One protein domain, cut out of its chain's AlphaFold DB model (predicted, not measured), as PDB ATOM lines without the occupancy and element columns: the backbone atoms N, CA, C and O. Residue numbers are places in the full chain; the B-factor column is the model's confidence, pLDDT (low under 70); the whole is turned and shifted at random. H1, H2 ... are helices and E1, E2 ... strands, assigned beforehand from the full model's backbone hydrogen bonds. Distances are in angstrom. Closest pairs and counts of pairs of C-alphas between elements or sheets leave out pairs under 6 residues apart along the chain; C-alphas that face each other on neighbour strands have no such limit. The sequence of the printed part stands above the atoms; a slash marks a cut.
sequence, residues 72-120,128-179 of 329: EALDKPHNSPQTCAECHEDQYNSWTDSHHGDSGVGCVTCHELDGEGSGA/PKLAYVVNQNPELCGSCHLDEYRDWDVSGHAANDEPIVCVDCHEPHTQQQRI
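AT A GLANCE: This is residues 72 to 120 and 128 to 179 of the 329 residues of an uncharacterized protein of Anaerolineae bacterium (UniProt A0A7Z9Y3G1). Two groups of short helices lie at the two ends of the longest axis, H1 and H2 with H3 near at one end, H5 and H6 with H7 near at the other, and between them sit H4 and a small two-stranded ladder, E1 and E2. Much of the rest is loop: a long link joins H6 to H7, and the stretch after H7 turns back towards H2. The printed part has 101 residues, with named elements in the order H1 H2 H3 H4 E1 E2 H5 H6 H7 and an antiparallel sheet of order E1 - E2. The class is mostly helix, though under half of the residues are in named elements. The whole is compact, with a radius of gyration of the C-alphas of 14.5 A and spans of 40 by 33 by 29 A.

HOW THE PARTS SIT: Go first to H1, residues 81 to 85, and H2, residues 89 to 96: they touch, with the C-alphas of Ala 85 and Tyr 92 closest at 5.5 A. H3, residues 99 to 102, is close to H2 but not clearly touching; the closest C-alphas, of Trp 95 and Gly 101, are 5.2 A apart. H4, residues 107 to 110, is close to H1 but not clearly touching, with the C-alphas of Pro 81 and Cys 107 closest at 6.1 A. Next find E1, residues 111 to 113, and E2, residues 132 to 134, antiparallel at 139 degrees; N 112 and O 133, 3.0 A apart, and N 133 and O 112, 2.9 A apart, are within hydrogen-bond range. H5, residues 138 to 142, and H6, residues 146 to 153, touch, closest at the C-alphas of Gly 142 and Tyr 149, 4.9 A. H7, residues 166 to 169, is close to H5 but not clearly touching, with the C-alphas of Pro 138 and Cys 166 closest at 6.1 A. Among the pairs that are apart are H2 and H6. Every O i to N i+4 pair is within hydrogen-bond range in H1, H2, H5 and H6, while H3, H4 and H7 are too short for such a pair.

IN THESE COORDINATES: Find C-alpha 81 at (2.317, -9.257, -28.149), where H1 begins. H2 covers 10.3 A from C-alpha 89 to C-alpha 96, and H6 covers 10.6 A from C-alpha 146 at (-8.979, -15.459, -6.860) to C-alpha 153. H7 ends at C-alpha 169, (7.779, -20.050, -7.584).

THE WHOLE: The two C-alphas farthest apart, those of Pro 77 and Gly 156, are 41.5 A apart. Residues 121 to 127 are not printed, and C-alphas 120 and 128 are 10.3 A apart across this cut. The link from H6 to H7, residues 154 to 165, is long. The model's pLDDT is under 70 at residues 72 to 81, 113 to 120 and 128 to 131.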
ATOM      1  N   GLU A  72      -9.071  -5.153 -28.214       41.12
ATOM      2  CA  GLU A  72      -9.015  -3.802 -28.775       41.12
ATOM      3  C   GLU A  72      -8.157  -2.819 -27.945       41.12
ATOM      4  O   GLU A  72      -7.518  -1.922 -28.493       41.12
ATOM      5  N   ALA A  73      -8.084  -2.996 -26.623       45.88
ATOM      6  CA  ALA A  73      -7.193  -2.251 -25.733       45.88
ATOM      7  C   ALA A  73      -5.745  -2.794 -25.728       45.88
ATOM      8  O   ALA A  73      -4.819  -2.025 -25.449       45.88
ATOM      9  N   LEU A  74      -5.543  -4.066 -26.100       46.16
ATOM     10  CA  LEU A  74      -4.229  -4.664 -26.397       46.16
ATOM     11  C   LEU A  74      -3.678  -4.240 -27.772       46.16
ATOM     12  O   LEU A  74      -2.472  -4.297 -27.997       46.16
ATOM     13  N   ASP A  75      -4.537  -3.740 -28.662       42.81
ATOM     14  CA  ASP A  75      -4.204  -3.338 -30.037       42.81
ATOM     15  C   ASP A  75      -3.513  -1.957 -30.132       42.81
ATOM     16  O   ASP A  75      -3.324  -1.399 -31.216       42.81
ATOM     17  N   LYS A  76      -3.115  -1.355 -28.998       48.00
ATOM     18  CA  LYS A  76      -2.282  -0.143 -29.016       48.00
ATOM     19  C   LYS A  76      -0.860  -0.500 -29.486       48.00
ATOM     20  O   LYS A  76      -0.225  -1.313 -28.821       48.00
ATOM     21  N   PRO A  77      -0.305   0.209 -30.499       46.84
ATOM     22  CA  PRO A  77       1.084   0.252 -30.962       46.84
ATOM     23  C   PRO A  77       2.148  -0.607 -30.292       46.84
ATOM     24  O   PRO A  77       2.864  -1.396 -30.891       46.84
ATOM     25  N   HIS A  78       2.306  -0.267 -29.019       51.03
ATOM     26  CA  HIS A  78       3.456  -0.534 -28.177       51.03
ATOM     27  C   HIS A  78       3.215  -1.665 -27.177       51.03
ATOM     28  O   HIS A  78       4.149  -2.072 -26.502       51.03
ATOM     29  N   ASN A  79       1.981  -2.165 -27.094       55.66
ATOM     30  CA  ASN A  79       1.557  -3.161 -26.113       55.66
ATOM     31  C   ASN A  79       1.086  -4.463 -26.784       55.66
ATOM     32  O   ASN A  79       0.599  -5.360 -26.095       55.66
ATOM     33  N   SER A  80       1.207  -4.557 -28.118       62.00
ATOM     34  CA  SER A  80       0.836  -5.762 -28.854       62.00
ATOM     35  C   SER A  80       1.855  -6.878 -28.579       62.00
ATOM     36  O   SER A  80       3.064  -6.619 -28.646       62.00
ATOM     37  N   PRO A  81       1.411  -8.122 -28.324       68.94
ATOM     38  CA  PRO A  81       2.317  -9.257 -28.149       68.94
ATOM     39  C   PRO A  81       3.310  -9.432 -29.311       68.94
ATOM     40  O   PRO A  81       4.453  -9.832 -29.104       68.94
ATOM     41  N   GLN A  82       2.905  -9.071 -30.533       72.31
ATOM     42  CA  GLN A  82       3.734  -9.174 -31.735       72.31
ATOM     43  C   GLN A  82       4.940  -8.231 -31.712       72.31
ATOM     44  O   GLN A  82       5.996  -8.601 -32.211       72.31
ATOM     45  N   THR A  83       4.815  -7.040 -31.122       78.94
ATOM     46  CA  THR A  83       5.946  -6.109 -30.978       78.94
ATOM     47  C   THR A  83       6.975  -6.645 -29.988       78.94
ATOM     48  O   THR A  83       8.174  -6.567 -30.237       78.94
ATOM     49  N   CYS A  84       6.521  -7.238 -28.882       81.06
ATOM     50  CA  CYS A  84       7.401  -7.863 -27.894       81.06
ATOM     51  C   CYS A  84       8.155  -9.064 -28.496       81.06
ATOM     52  O   CYS A  84       9.344  -9.250 -28.227       81.06
ATOM     53  N   ALA A  85       7.487  -9.838 -29.357       86.88
ATOM     54  CA  ALA A  85       8.042 -11.014 -30.024       86.88
ATOM     55  C   ALA A  85       9.210 -10.709 -30.979       86.88
ATOM     56  O   ALA A  85      10.012 -11.600 -31.243       86.88
ATOM     57  N   GLU A  86       9.348  -9.472 -31.474       85.62
ATOM     58  CA  GLU A  86      10.469  -9.081 -32.348       85.62
ATOM     59  C   GLU A  86      11.838  -9.237 -31.662       85.62
ATOM     60  O   GLU A  86      12.853  -9.409 -32.339       85.62
ATOM     61  N   CYS A  87      11.873  -9.179 -30.325       84.06
ATOM     62  CA  CYS A  87      13.085  -9.393 -29.528       84.06
ATOM     63  C   CYS A  87      12.960 -10.549 -28.523       84.06
ATOM     64  O   CYS A  87      13.960 -11.201 -28.237       84.06
ATOM     65  N   HIS A  88      11.761 -10.843 -28.012       88.75
ATOM     66  CA  HIS A  88      11.511 -11.900 -27.024       88.75
ATOM     67  C   HIS A  88      10.818 -13.127 -27.639       88.75
ATOM     68  O   HIS A  88       9.839 -13.628 -27.090       88.75
ATOM     69  N   GLU A  89      11.315 -13.615 -28.782       91.38
ATOM     70  CA  GLU A  89      10.710 -14.722 -29.546       91.38
ATOM     71  C   GLU A  89      10.523 -15.997 -28.704       91.38
ATOM     72  O   GLU A  89       9.434 -16.568 -28.687       91.38
ATOM     73  N   ASP A  90      11.538 -16.411 -27.942       91.81
ATOM     74  CA  ASP A  90      11.466 -17.625 -27.114       91.81
ATOM     75  C   ASP A  90      10.401 -17.522 -26.008       91.81
ATOM     76  O   ASP A  90       9.668 -18.479 -25.737       91.81
ATOM     77  N   GLN A  91      10.282 -16.340 -25.391       90.62
ATOM     78  CA  GLN A  91       9.280 -16.081 -24.352       90.62
ATOM     79  C   GLN A  91       7.881 -15.981 -24.953       90.62
ATOM     80  O   GLN A  91       6.933 -16.535 -24.403       90.62
ATOM     81  N   TYR A  92       7.758 -15.339 -26.114       90.94
ATOM     82  CA  TYR A  92       6.509 -15.253 -26.860       90.94
ATOM     83  C   TYR A  92       6.001 -16.634 -27.285       90.94
ATOM     84  O   TYR A  92       4.815 -16.925 -27.128       90.94
ATOM     85  N   ASN A  93       6.883 -17.502 -27.786       91.12
ATOM     86  CA  ASN A  93       6.527 -18.869 -28.162       91.12
ATOM     87  C   ASN A  93       6.055 -19.664 -26.938       91.12
ATOM     88  O   ASN A  93       4.988 -20.270 -26.979       91.12
ATOM     89  N   SER A  94       6.789 -19.575 -25.824       91.75
ATOM     90  CA  SER A  94       6.412 -20.232 -24.566       91.75
ATOM     91  C   SER A  94       5.065 -19.739 -24.028       91.75
ATOM     92  O   SER A  94       4.243 -20.542 -23.597       91.75
ATOM     93  N   TRP A  95       4.816 -18.427 -24.089       91.06
ATOM     94  CA  TRP A  95       3.544 -17.816 -23.699       91.06
ATOM     95  C   TRP A  95       2.389 -18.232 -24.610       91.06
ATOM     96  O   TRP A  95       1.304 -18.511 -24.115       91.06
ATOM     97  N   THR A  96       2.614 -18.312 -25.924       88.88
ATOM     98  CA  THR A  96       1.582 -18.715 -26.896       88.88
ATOM     99  C   THR A  96       1.086 -20.139 -26.632       88.88
ATOM    100  O   THR A  96      -0.090 -20.423 -26.839       88.88
ATOM    101  N   ASP A  97       1.964 -21.014 -26.137       89.75
ATOM    102  CA  ASP A  97       1.627 -22.392 -25.774       89.75
ATOM    103  C   ASP A  97       0.980 -22.520 -24.377       89.75
ATOM    104  O   ASP A  97       0.627 -23.622 -23.951       89.75
ATOM    105  N   SER A  98       0.814 -21.415 -23.646       89.69
ATOM    106  CA  SER A  98       0.288 -21.398 -22.281       89.69
ATOM    107  C   SER A  98      -1.180 -20.965 -22.216       89.69
ATOM    108  O   SER A  98      -1.733 -20.378 -23.145       89.69
ATOM    109  N   HIS A  99      -1.834 -21.226 -21.083       90.06
ATOM    110  CA  HIS A  99      -3.207 -20.785 -20.831       90.06
ATOM    111  C   HIS A  99      -3.317 -19.261 -20.761       90.06
ATOM    112  O   HIS A  99      -4.364 -18.727 -21.118       90.06
ATOM    113  N   HIS A 100      -2.257 -18.553 -20.356       87.50
ATOM    114  CA  HIS A 100      -2.229 -17.093 -20.429       87.50
ATOM    115  C   HIS A 100      -2.277 -16.612 -21.884       87.50
ATOM    116  O   HIS A 100      -3.038 -15.692 -22.186       87.50
ATOM    117  N   GLY A 101      -1.531 -17.259 -22.787       83.50
ATOM    118  CA  GLY A 101      -1.595 -16.982 -24.222       83.50
ATOM    119  C   GLY A 101      -2.953 -17.316 -24.830       83.50
ATOM    120  O   GLY A 101      -3.555 -16.465 -25.485       83.50
ATOM    121  N   ASP A 102      -3.477 -18.511 -24.549       80.81
ATOM    122  CA  ASP A 102      -4.781 -18.980 -25.048       80.81
ATOM    123  C   ASP A 102      -5.951 -18.109 -24.550       80.81
ATOM    124  O   ASP A 102      -6.903 -17.839 -25.281       80.81
ATOM    125  N   SER A 103      -5.843 -17.585 -23.325       79.25
ATOM    126  CA  SER A 103      -6.839 -16.681 -22.731       79.25
ATOM    127  C   SER A 103      -6.671 -15.218 -23.163       79.25
ATOM    128  O   SER A 103      -7.469 -14.368 -22.768       79.25
ATOM    129  N   GLY A 104      -5.652 -14.899 -23.969       75.00
ATOM    130  CA  GLY A 104      -5.414 -13.555 -24.496       75.00
ATOM    131  C   GLY A 104      -4.837 -12.557 -23.487       75.00
ATOM    132  O   GLY A 104      -4.997 -11.350 -23.672       75.00
ATOM    133  N   VAL A 105      -4.165 -13.023 -22.430       81.44
ATOM    134  CA  VAL A 105      -3.505 -12.154 -21.443       81.44
ATOM    135  C   VAL A 105      -2.274 -11.510 -22.081       81.44
ATOM    136  O   VAL A 105      -1.257 -12.168 -22.295       81.44
ATOM    137  N   GLY A 106      -2.359 -10.218 -22.408       80.25
ATOM    138  CA  GLY A 106      -1.273  -9.493 -23.072       80.25
ATOM    139  C   GLY A 106      -0.080  -9.199 -22.158       80.25
ATOM    140  O   GLY A 106      -0.233  -9.078 -20.944       80.25
ATOM    141  N   CYS A 107       1.101  -9.003 -22.751       81.94
ATOM    142  CA  CYS A 107       2.379  -8.873 -22.039       81.94
ATOM    143  C   CYS A 107       2.373  -7.757 -20.980       81.94
ATOM    144  O   CYS A 107       2.803  -7.973 -19.853       81.94
ATOM    145  N   VAL A 108       1.824  -6.584 -21.315       80.44
ATOM    146  CA  VAL A 108       1.774  -5.412 -20.416       80.44
ATOM    147  C   VAL A 108       0.751  -5.531 -19.284       80.44
ATOM    148  O   VAL A 108       0.625  -4.620 -18.474       80.44
ATOM    149  N   THR A 109      -0.011  -6.626 -19.245       79.69
ATOM    150  CA  THR A 109      -0.861  -6.952 -18.093       79.69
ATOM    151  C   THR A 109       0.010  -7.336 -16.907       79.69
ATOM    152  O   THR A 109      -0.277  -6.933 -15.789       79.69
ATOM    153  N   CYS A 110       1.083  -8.089 -17.169       84.50
ATOM    154  CA  CYS A 110       2.016  -8.573 -16.154       84.50
ATOM    155  C   CYS A 110       3.312  -7.767 -16.120       84.50
ATOM    156  O   CYS A 110       3.943  -7.684 -15.076       84.50
ATOM    157  N   HIS A 111       3.730  -7.206 -17.253       84.19
ATOM    158  CA  HIS A 111       4.958  -6.433 -17.343       84.19
ATOM    159  C   HIS A 111       4.700  -4.937 -17.220       84.19
ATOM    160  O   HIS A 111       3.955  -4.355 -18.011       84.19
ATOM    161  N   GLU A 112       5.414  -4.299 -16.305       74.94
ATOM    162  CA  GLU A 112       5.413  -2.853 -16.137       74.94
ATOM    163  C   GLU A 112       6.756  -2.250 -16.543       74.94
ATOM    164  O   GLU A 112       7.802  -2.895 -16.477       74.94
ATOM    165  N   LEU A 113       6.713  -1.004 -17.017       68.94
ATOM    166  CA  LEU A 113       7.927  -0.235 -17.258       68.94
ATOM    167  C   LEU A 113       8.578   0.060 -15.912       68.94
ATOM    168  O   LEU A 113       7.960   0.709 -15.069       68.94
ATOM    169  N   ASP A 114       9.827  -0.359 -15.755       60.50
ATOM    170  CA  ASP A 114      10.611  -0.044 -14.574       60.50
ATOM    171  C   ASP A 114      10.752   1.483 -14.465       60.50
ATOM    172  O   ASP A 114      11.352   2.142 -15.325       60.50
ATOM    173  N   GLY A 115      10.109   2.068 -13.452       51.72
ATOM    174  CA  GLY A 115      10.232   3.486 -13.133       51.72
ATOM    175  C   GLY A 115      11.628   3.809 -12.600       51.72
ATOM    176  O   GLY A 115      12.391   2.923 -12.221       51.72
ATOM    177  N   GLU A 116      11.987   5.094 -12.542       41.62
ATOM    178  CA  GLU A 116      13.233   5.538 -11.905       41.62
ATOM    179  C   GLU A 116      13.225   5.164 -10.405       41.62
ATOM    180  O   GLU A 116      12.781   5.950  -9.571       41.62
ATOM    181  N   GLY A 117      13.686   3.960 -10.042       43.75
ATOM    182  CA  GLY A 117      13.787   3.560  -8.634       43.75
ATOM    183  C   GLY A 117      13.932   2.071  -8.312       43.75
ATOM    184  O   GLY A 117      14.413   1.765  -7.225       43.75
ATOM    185  N   SER A 118      13.589   1.149  -9.209       47.97
ATOM    186  CA  SER A 118      13.492  -0.296  -8.898       47.97
ATOM    187  C   SER A 118      14.755  -1.106  -9.192       47.97
ATOM    188  O   SER A 118      14.790  -2.321  -9.013       47.97
ATOM    189  N   GLY A 119      15.847  -0.435  -9.556       43.94
ATOM    190  CA  GLY A 119      17.135  -1.094  -9.720       43.94
ATOM    191  C   GLY A 119      17.320  -1.793 -11.066       43.94
ATOM    192  O   GLY A 119      18.233  -2.617 -11.155       43.94
ATOM    193  N   ALA A 120      16.566  -1.438 -12.121       46.50
ATOM    194  CA  ALA A 120      17.042  -1.672 -13.482       46.50
ATOM    195  C   ALA A 120      18.474  -1.138 -13.594       46.50
ATOM    196  O   ALA A 120      18.741   0.063 -13.475       46.50
ATOM    197  N   PRO A 128      17.153  -2.186 -23.912       58.25
ATOM    198  CA  PRO A 128      16.859  -0.767 -23.740       58.25
ATOM    199  C   PRO A 128      16.937  -0.334 -22.269       58.25
ATOM    200  O   PRO A 128      16.624  -1.096 -21.365       58.25
ATOM    201  N   LYS A 129      17.270   0.941 -22.030       56.84
ATOM    202  CA  LYS A 129      17.370   1.536 -20.679       56.84
ATOM    203  C   LYS A 129      16.075   1.501 -19.854       56.84
ATOM    204  O   LYS A 129      16.108   1.843 -18.681       56.84
ATOM    205  N   LEU A 130      14.953   1.168 -20.485       57.41
ATOM    206  CA  LEU A 130      13.666   0.956 -19.843       57.41
ATOM    207  C   LEU A 130      13.408  -0.546 -19.887       57.41
ATOM    208  O   LEU A 130      13.077  -1.083 -20.946       57.41
ATOM    209  N   ALA A 131      13.629  -1.213 -18.758       64.75
ATOM    210  CA  ALA A 131      13.310  -2.621 -18.620       64.75
ATOM    211  C   ALA A 131      11.806  -2.763 -18.380       64.75
ATOM    212  O   ALA A 131      11.223  -2.015 -17.602       64.75
ATOM    213  N   TYR A 132      11.182  -3.720 -19.058       74.00
ATOM    214  CA  TYR A 132       9.872  -4.210 -18.652       74.00
ATOM    215  C   TYR A 132      10.097  -5.329 -17.642       74.00
ATOM    216  O   TYR A 132      10.595  -6.395 -18.007       74.00
ATOM    217  N   VAL A 133       9.749  -5.095 -16.384       78.81
ATOM    218  CA  VAL A 133       9.866  -6.096 -15.318       78.81
ATOM    219  C   VAL A 133       8.525  -6.775 -15.113       78.81
ATOM    220  O   VAL A 133       7.478  -6.165 -15.320       78.81
ATOM    221  N   VAL A 134       8.551  -8.058 -14.752       84.88
ATOM    222  CA  VAL A 134       7.332  -8.731 -14.297       84.88
ATOM    223  C   VAL A 134       6.935  -8.081 -12.980       84.88
ATOM    224  O   VAL A 134       7.749  -8.010 -12.060       84.88
ATOM    225  N   ASN A 135       5.704  -7.601 -12.908       82.00
ATOM    226  CA  ASN A 135       5.142  -7.019 -11.710       82.00
ATOM    227  C   ASN A 135       5.097  -8.098 -10.608       82.00
ATOM    228  O   ASN A 135       4.553  -9.188 -10.800       82.00
ATOM    229  N   GLN A 136       5.737  -7.795  -9.480       85.31
ATOM    230  CA  GLN A 136       5.886  -8.707  -8.340       85.31
ATOM    231  C   GLN A 136       4.748  -8.571  -7.322       85.31
ATOM    232  O   GLN A 136       4.760  -9.256  -6.307       85.31
ATOM    233  N   ASN A 137       3.769  -7.703  -7.573       84.56
ATOM    234  CA  ASN A 137       2.618  -7.502  -6.706       84.56
ATOM    235  C   ASN A 137       1.668  -8.719  -6.804       84.56
ATOM    236  O   ASN A 137       1.074  -8.934  -7.867       84.56
ATOM    237  N   PRO A 138       1.491  -9.521  -5.740       86.56
ATOM    238  CA  PRO A 138       0.658 -10.725  -5.792       86.56
ATOM    239  C   PRO A 138      -0.826 -10.417  -6.066       86.56
ATOM    240  O   PRO A 138      -1.534 -11.231  -6.665       86.56
ATOM    241  N   GLU A 139      -1.288  -9.212  -5.739       83.50
ATOM    242  CA  GLU A 139      -2.630  -8.691  -5.996       83.50
ATOM    243  C   GLU A 139      -2.947  -8.677  -7.497       83.50
ATOM    244  O   GLU A 139      -4.093  -8.910  -7.904       83.50
ATOM    245  N   LEU A 140      -1.930  -8.453  -8.340       83.31
ATOM    246  CA  LEU A 140      -2.073  -8.510  -9.789       83.31
ATOM    247  C   LEU A 140      -2.453  -9.919 -10.246       83.31
ATOM    248  O   LEU A 140      -3.405 -10.078 -11.008       83.31
ATOM    249  N   CYS A 141      -1.749 -10.944  -9.766       89.00
ATOM    250  CA  CYS A 141      -2.067 -12.340 -10.070       89.00
ATOM    251  C   CYS A 141      -3.447 -12.698  -9.520       89.00
ATOM    252  O   CYS A 141      -4.275 -13.296 -10.218       89.00
ATOM    253  N   GLY A 142      -3.724 -12.246  -8.297       88.25
ATOM    254  CA  GLY A 142      -5.014 -12.409  -7.666       88.25
ATOM    255  C   GLY A 142      -6.149 -11.848  -8.514       88.25
ATOM    256  O   GLY A 142      -7.249 -12.399  -8.436       88.25
ATOM    257  N   SER A 143      -5.946 -10.768  -9.287       82.94
ATOM    258  CA  SER A 143      -7.005 -10.129 -10.093       82.94
ATOM    259  C   SER A 143      -7.798 -11.143 -10.939       82.94
ATOM    260  O   SER A 143      -9.018 -11.010 -11.058       82.94
ATOM    261  N   CYS A 144      -7.121 -12.205 -11.396       82.75
ATOM    262  CA  CYS A 144      -7.688 -13.383 -12.056       82.75
ATOM    263  C   CYS A 144      -7.770 -14.616 -11.135       82.75
ATOM    264  O   CYS A 144      -8.803 -15.283 -11.088       82.75
ATOM    265  N   HIS A 145      -6.678 -14.941 -10.437       91.69
ATOM    266  CA  HIS A 145      -6.501 -16.179  -9.665       91.69
ATOM    267  C   HIS A 145      -6.998 -16.006  -8.230       91.69
ATOM    268  O   HIS A 145      -6.225 -15.921  -7.277       91.69
ATOM    269  N   LEU A 146      -8.318 -15.859  -8.101       87.06
ATOM    270  CA  LEU A 146      -8.979 -15.459  -6.860       87.06
ATOM    271  C   LEU A 146      -8.734 -16.425  -5.706       87.06
ATOM    272  O   LEU A 146      -8.465 -15.989  -4.590       87.06
ATOM    273  N   ASP A 147      -8.894 -17.716  -5.964       91.81
ATOM    274  CA  ASP A 147      -8.889 -18.724  -4.911       91.81
ATOM    275  C   ASP A 147      -7.451 -19.061  -4.508       91.81
ATOM    276  O   ASP A 147      -7.156 -19.144  -3.319       91.81
ATOM    277  N   GLU A 148      -6.530 -19.120  -5.475       95.12
ATOM    278  CA  GLU A 148      -5.102 -19.292  -5.207       95.12
ATOM    279  C   GLU A 148      -4.526 -18.116  -4.413       95.12
ATOM    280  O   GLU A 148      -3.769 -18.335  -3.471       95.12
ATOM    281  N   TYR A 149      -4.905 -16.879  -4.754       93.00
ATOM    282  CA  TYR A 149      -4.467 -15.692  -4.018       93.00
ATOM    283  C   TYR A 149      -4.973 -15.701  -2.574       93.00
ATOM    284  O   TYR A 149      -4.191 -15.466  -1.660       93.00
ATOM    285  N   ARG A 150      -6.253 -16.027  -2.349       92.75
ATOM    286  CA  ARG A 150      -6.822 -16.107  -0.991       92.75
ATOM    287  C   ARG A 150      -6.144 -17.168  -0.135       92.75
ATOM    288  O   ARG A 150      -5.917 -16.938   1.048       92.75
ATOM    289  N   ASP A 151      -5.845 -18.320  -0.723       95.69
ATOM    290  CA  ASP A 151      -5.140 -19.394  -0.030       95.69
ATOM    291  C   ASP A 151      -3.688 -19.002   0.288       95.69
ATOM    292  O   ASP A 151      -3.202 -19.267   1.388       95.69
ATOM    293  N   TRP A 152      -3.003 -18.355  -0.657       95.81
ATOM    294  CA  TRP A 152      -1.635 -17.875  -0.474       95.81
ATOM    295  C   TRP A 152      -1.539 -16.776   0.591       95.81
ATOM    296  O   TRP A 152      -0.636 -16.840   1.423       95.81
ATOM    297  N   ASP A 153      -2.473 -15.824   0.615       94.62
ATOM    298  CA  ASP A 153      -2.481 -14.667   1.527       94.62
ATOM    299  C   ASP A 153      -2.494 -15.079   3.012       94.62
ATOM    300  O   ASP A 153      -1.898 -14.432   3.871       94.62
ATOM    301  N   VAL A 154      -3.104 -16.228   3.322       92.81
ATOM    302  CA  VAL A 154      -3.129 -16.791   4.685       92.81
ATOM    303  C   VAL A 154      -1.985 -17.773   4.970       92.81
ATOM    304  O   VAL A 154      -1.909 -18.332   6.069       92.81
ATOM    305  N   SER A 155      -1.109 -18.023   3.997       94.12
ATOM    306  CA  SER A 155      -0.002 -18.974   4.113       94.12
ATOM    307  C   SER A 155       1.206 -18.382   4.844       94.12
ATOM    308  O   SER A 155       1.393 -17.169   4.946       94.12
ATOM    309  N   GLY A 156       2.108 -19.259   5.294       92.69
ATOM    310  CA  GLY A 156       3.401 -18.833   5.838       92.69
ATOM    311  C   GLY A 156       4.298 -18.113   4.821       92.69
ATOM    312  O   GLY A 156       5.177 -17.357   5.226       92.69
ATOM    313  N   HIS A 157       4.074 -18.311   3.517       93.44
ATOM    314  CA  HIS A 157       4.845 -17.664   2.453       93.44
ATOM    315  C   HIS A 157       4.448 -16.195   2.245       93.44
ATOM    316  O   HIS A 157       5.312 -15.388   1.907       93.44
ATOM    317  N   ALA A 158       3.196 -15.831   2.536       93.81
ATOM    318  CA  ALA A 158       2.747 -14.438   2.562       93.81
ATOM    319  C   ALA A 158       3.098 -13.716   3.880       93.81
ATOM    320  O   ALA A 158       3.235 -12.498   3.912       93.81
ATOM    321  N   ALA A 159       3.282 -14.453   4.981       86.81
ATOM    322  CA  ALA A 159       3.348 -13.900   6.338       86.81
ATOM    323  C   ALA A 159       4.713 -13.306   6.778       86.81
ATOM    324  O   ALA A 159       5.016 -13.307   7.975       86.81
ATOM    325  N   ASN A 160       5.541 -12.798   5.857       80.38
ATOM    326  CA  ASN A 160       6.884 -12.265   6.153       80.38
ATOM    327  C   ASN A 160       7.018 -10.777   5.784       80.38
ATOM    328  O   ASN A 160       6.267 -10.275   4.956       80.38
ATOM    329  N   ASP A 161       8.007 -10.087   6.374       82.44
ATOM    330  CA  ASP A 161       8.335  -8.685   6.035       82.44
ATOM    331  C   ASP A 161       8.671  -8.513   4.539       82.44
ATOM    332  O   ASP A 161       8.445  -7.449   3.971       82.44
ATOM    333  N   GLU A 162       9.187  -9.576   3.921       85.25
ATOM    334  CA  GLU A 162       9.375  -9.726   2.478       85.25
ATOM    335  C   GLU A 162       8.628 -11.006   2.061       85.25
ATOM    336  O   GLU A 162       9.129 -12.111   2.315       85.25
ATOM    337  N   PRO A 163       7.396 -10.901   1.537       89.56
ATOM    338  CA  PRO A 163       6.599 -12.065   1.177       89.56
ATOM    339  C   PRO A 163       7.192 -12.779  -0.042       89.56
ATOM    340  O   PRO A 163       7.689 -12.140  -0.967       89.56
ATOM    341  N   ILE A 164       7.088 -14.110  -0.065       93.94
ATOM    342  CA  ILE A 164       7.375 -14.897  -1.269       93.94
ATOM    343  C   ILE A 164       6.153 -14.784  -2.176       93.94
ATOM    344  O   ILE A 164       5.064 -15.242  -1.817       93.94
ATOM    345  N   VAL A 165       6.330 -14.173  -3.340       92.94
ATOM    346  CA  VAL A 165       5.251 -13.856  -4.277       92.94
ATOM    347  C   VAL A 165       5.123 -14.920  -5.363       92.94
ATOM    348  O   VAL A 165       5.988 -15.774  -5.560       92.94
ATOM    349  N   CYS A 166       4.022 -14.879  -6.113       94.19
ATOM    350  CA  CYS A 166       3.671 -15.918  -7.083       94.19
ATOM    351  C   CYS A 166       4.805 -16.207  -8.082       94.19
ATOM    352  O   CYS A 166       5.070 -17.363  -8.414       94.19
ATOM    353  N   VAL A 167       5.489 -15.156  -8.544       93.19
ATOM    354  CA  VAL A 167       6.546 -15.239  -9.563       93.19
ATOM    355  C   VAL A 167       7.889 -15.741  -9.032       93.19
ATOM    356  O   VAL A 167       8.764 -16.039  -9.844       93.19
ATOM    357  N   ASP A 168       8.048 -15.895  -7.716       93.81
ATOM    358  CA  ASP A 168       9.229 -16.531  -7.120       93.81
ATOM    359  C   ASP A 168       9.196 -18.049  -7.333       93.81
ATOM    360  O   ASP A 168      10.227 -18.685  -7.566       93.81
ATOM    361  N   CYS A 169       7.992 -18.629  -7.331       94.06
ATOM    362  CA  CYS A 169       7.779 -20.050  -7.584       94.06
ATOM    363  C   CYS A 169       7.318 -20.344  -9.013       94.06
ATOM    364  O   CYS A 169       7.615 -21.425  -9.511       94.06
ATOM    365  N   HIS A 170       6.600 -19.437  -9.682       95.06
ATOM    366  CA  HIS A 170       6.009 -19.671 -11.004       95.06
ATOM    367  C   HIS A 170       6.676 -18.863 -12.120       95.06
ATOM    368  O   HIS A 170       7.059 -17.707 -11.958       95.06
ATOM    369  N   GLU A 171       6.756 -19.475 -13.299       93.81
ATOM    370  CA  GLU A 171       7.109 -18.821 -14.554       93.81
ATOM    371  C   GLU A 171       5.827 -18.509 -15.349       93.81
ATOM    372  O   GLU A 171       5.221 -19.436 -15.884       93.81
ATOM    373  N   PRO A 172       5.380 -17.242 -15.459       92.00
ATOM    374  CA  PRO A 172       4.112 -16.897 -16.112       92.00
ATOM    375  C   PRO A 172       4.034 -17.230 -17.606       92.00
ATOM    376  O   PRO A 172       2.927 -17.400 -18.121       92.00
ATOM    377  N   HIS A 173       5.173 -17.319 -18.307       93.38
ATOM    378  CA  HIS A 173       5.186 -17.663 -19.730       93.38
ATOM    379  C   HIS A 173       4.871 -19.143 -19.934       93.38
ATOM    380  O   HIS A 173       3.944 -19.472 -20.660       93.38
ATOM    381  N   THR A 174       5.612 -20.033 -19.269       93.56
ATOM    382  CA  THR A 174       5.450 -21.491 -19.402       93.56
ATOM    383  C   THR A 174       4.369 -22.056 -18.479       93.56
ATOM    384  O   THR A 174       3.928 -23.186 -18.677       93.56
ATOM    385  N   GLN A 175       3.969 -21.289 -17.460       90.81
ATOM    386  CA  GLN A 175       3.155 -21.691 -16.305       90.81
ATOM    387  C   GLN A 175       3.737 -22.854 -15.492       90.81
ATOM    388  O   GLN A 175       3.035 -23.486 -14.702       90.81
ATOM    389  N   GLN A 176       5.022 -23.144 -15.674       92.44
ATOM    390  CA  GLN A 176       5.733 -24.138 -14.882       92.44
ATOM    391  C   GLN A 176       6.298 -23.499 -13.615       92.44
ATOM    392  O   GLN A 176       6.289 -22.278 -13.444       92.44
ATOM    393  N   GLN A 177       6.796 -24.337 -12.714       92.88
ATOM    394  CA  GLN A 177       7.520 -23.855 -11.551       92.88
ATOM    395  C   GLN A 177       8.953 -23.450 -11.923       92.88
ATOM    396  O   GLN A 177       9.581 -24.055 -12.792       92.88
ATOM    397  N   ARG A 178       9.488 -22.443 -11.235       92.88
ATOM    398  CA  ARG A 178      10.894 -22.055 -11.301       92.88
ATOM    399  C   ARG A 178      11.721 -23.052 -10.506       92.88
ATOM    400  O   ARG A 178      11.570 -23.166  -9.293       92.88
ATOM    401  N   ILE A 179      12.620 -23.750 -11.182       92.62
ATOM    402  CA  ILE A 179      13.540 -24.696 -10.553       92.62
ATOM    403  C   ILE A 179      14.955 -24.192 -10.824       92.62
ATOM    404  O   ILE A 179      15.343 -24.030 -11.983       92.62
TER     405      ILE A 179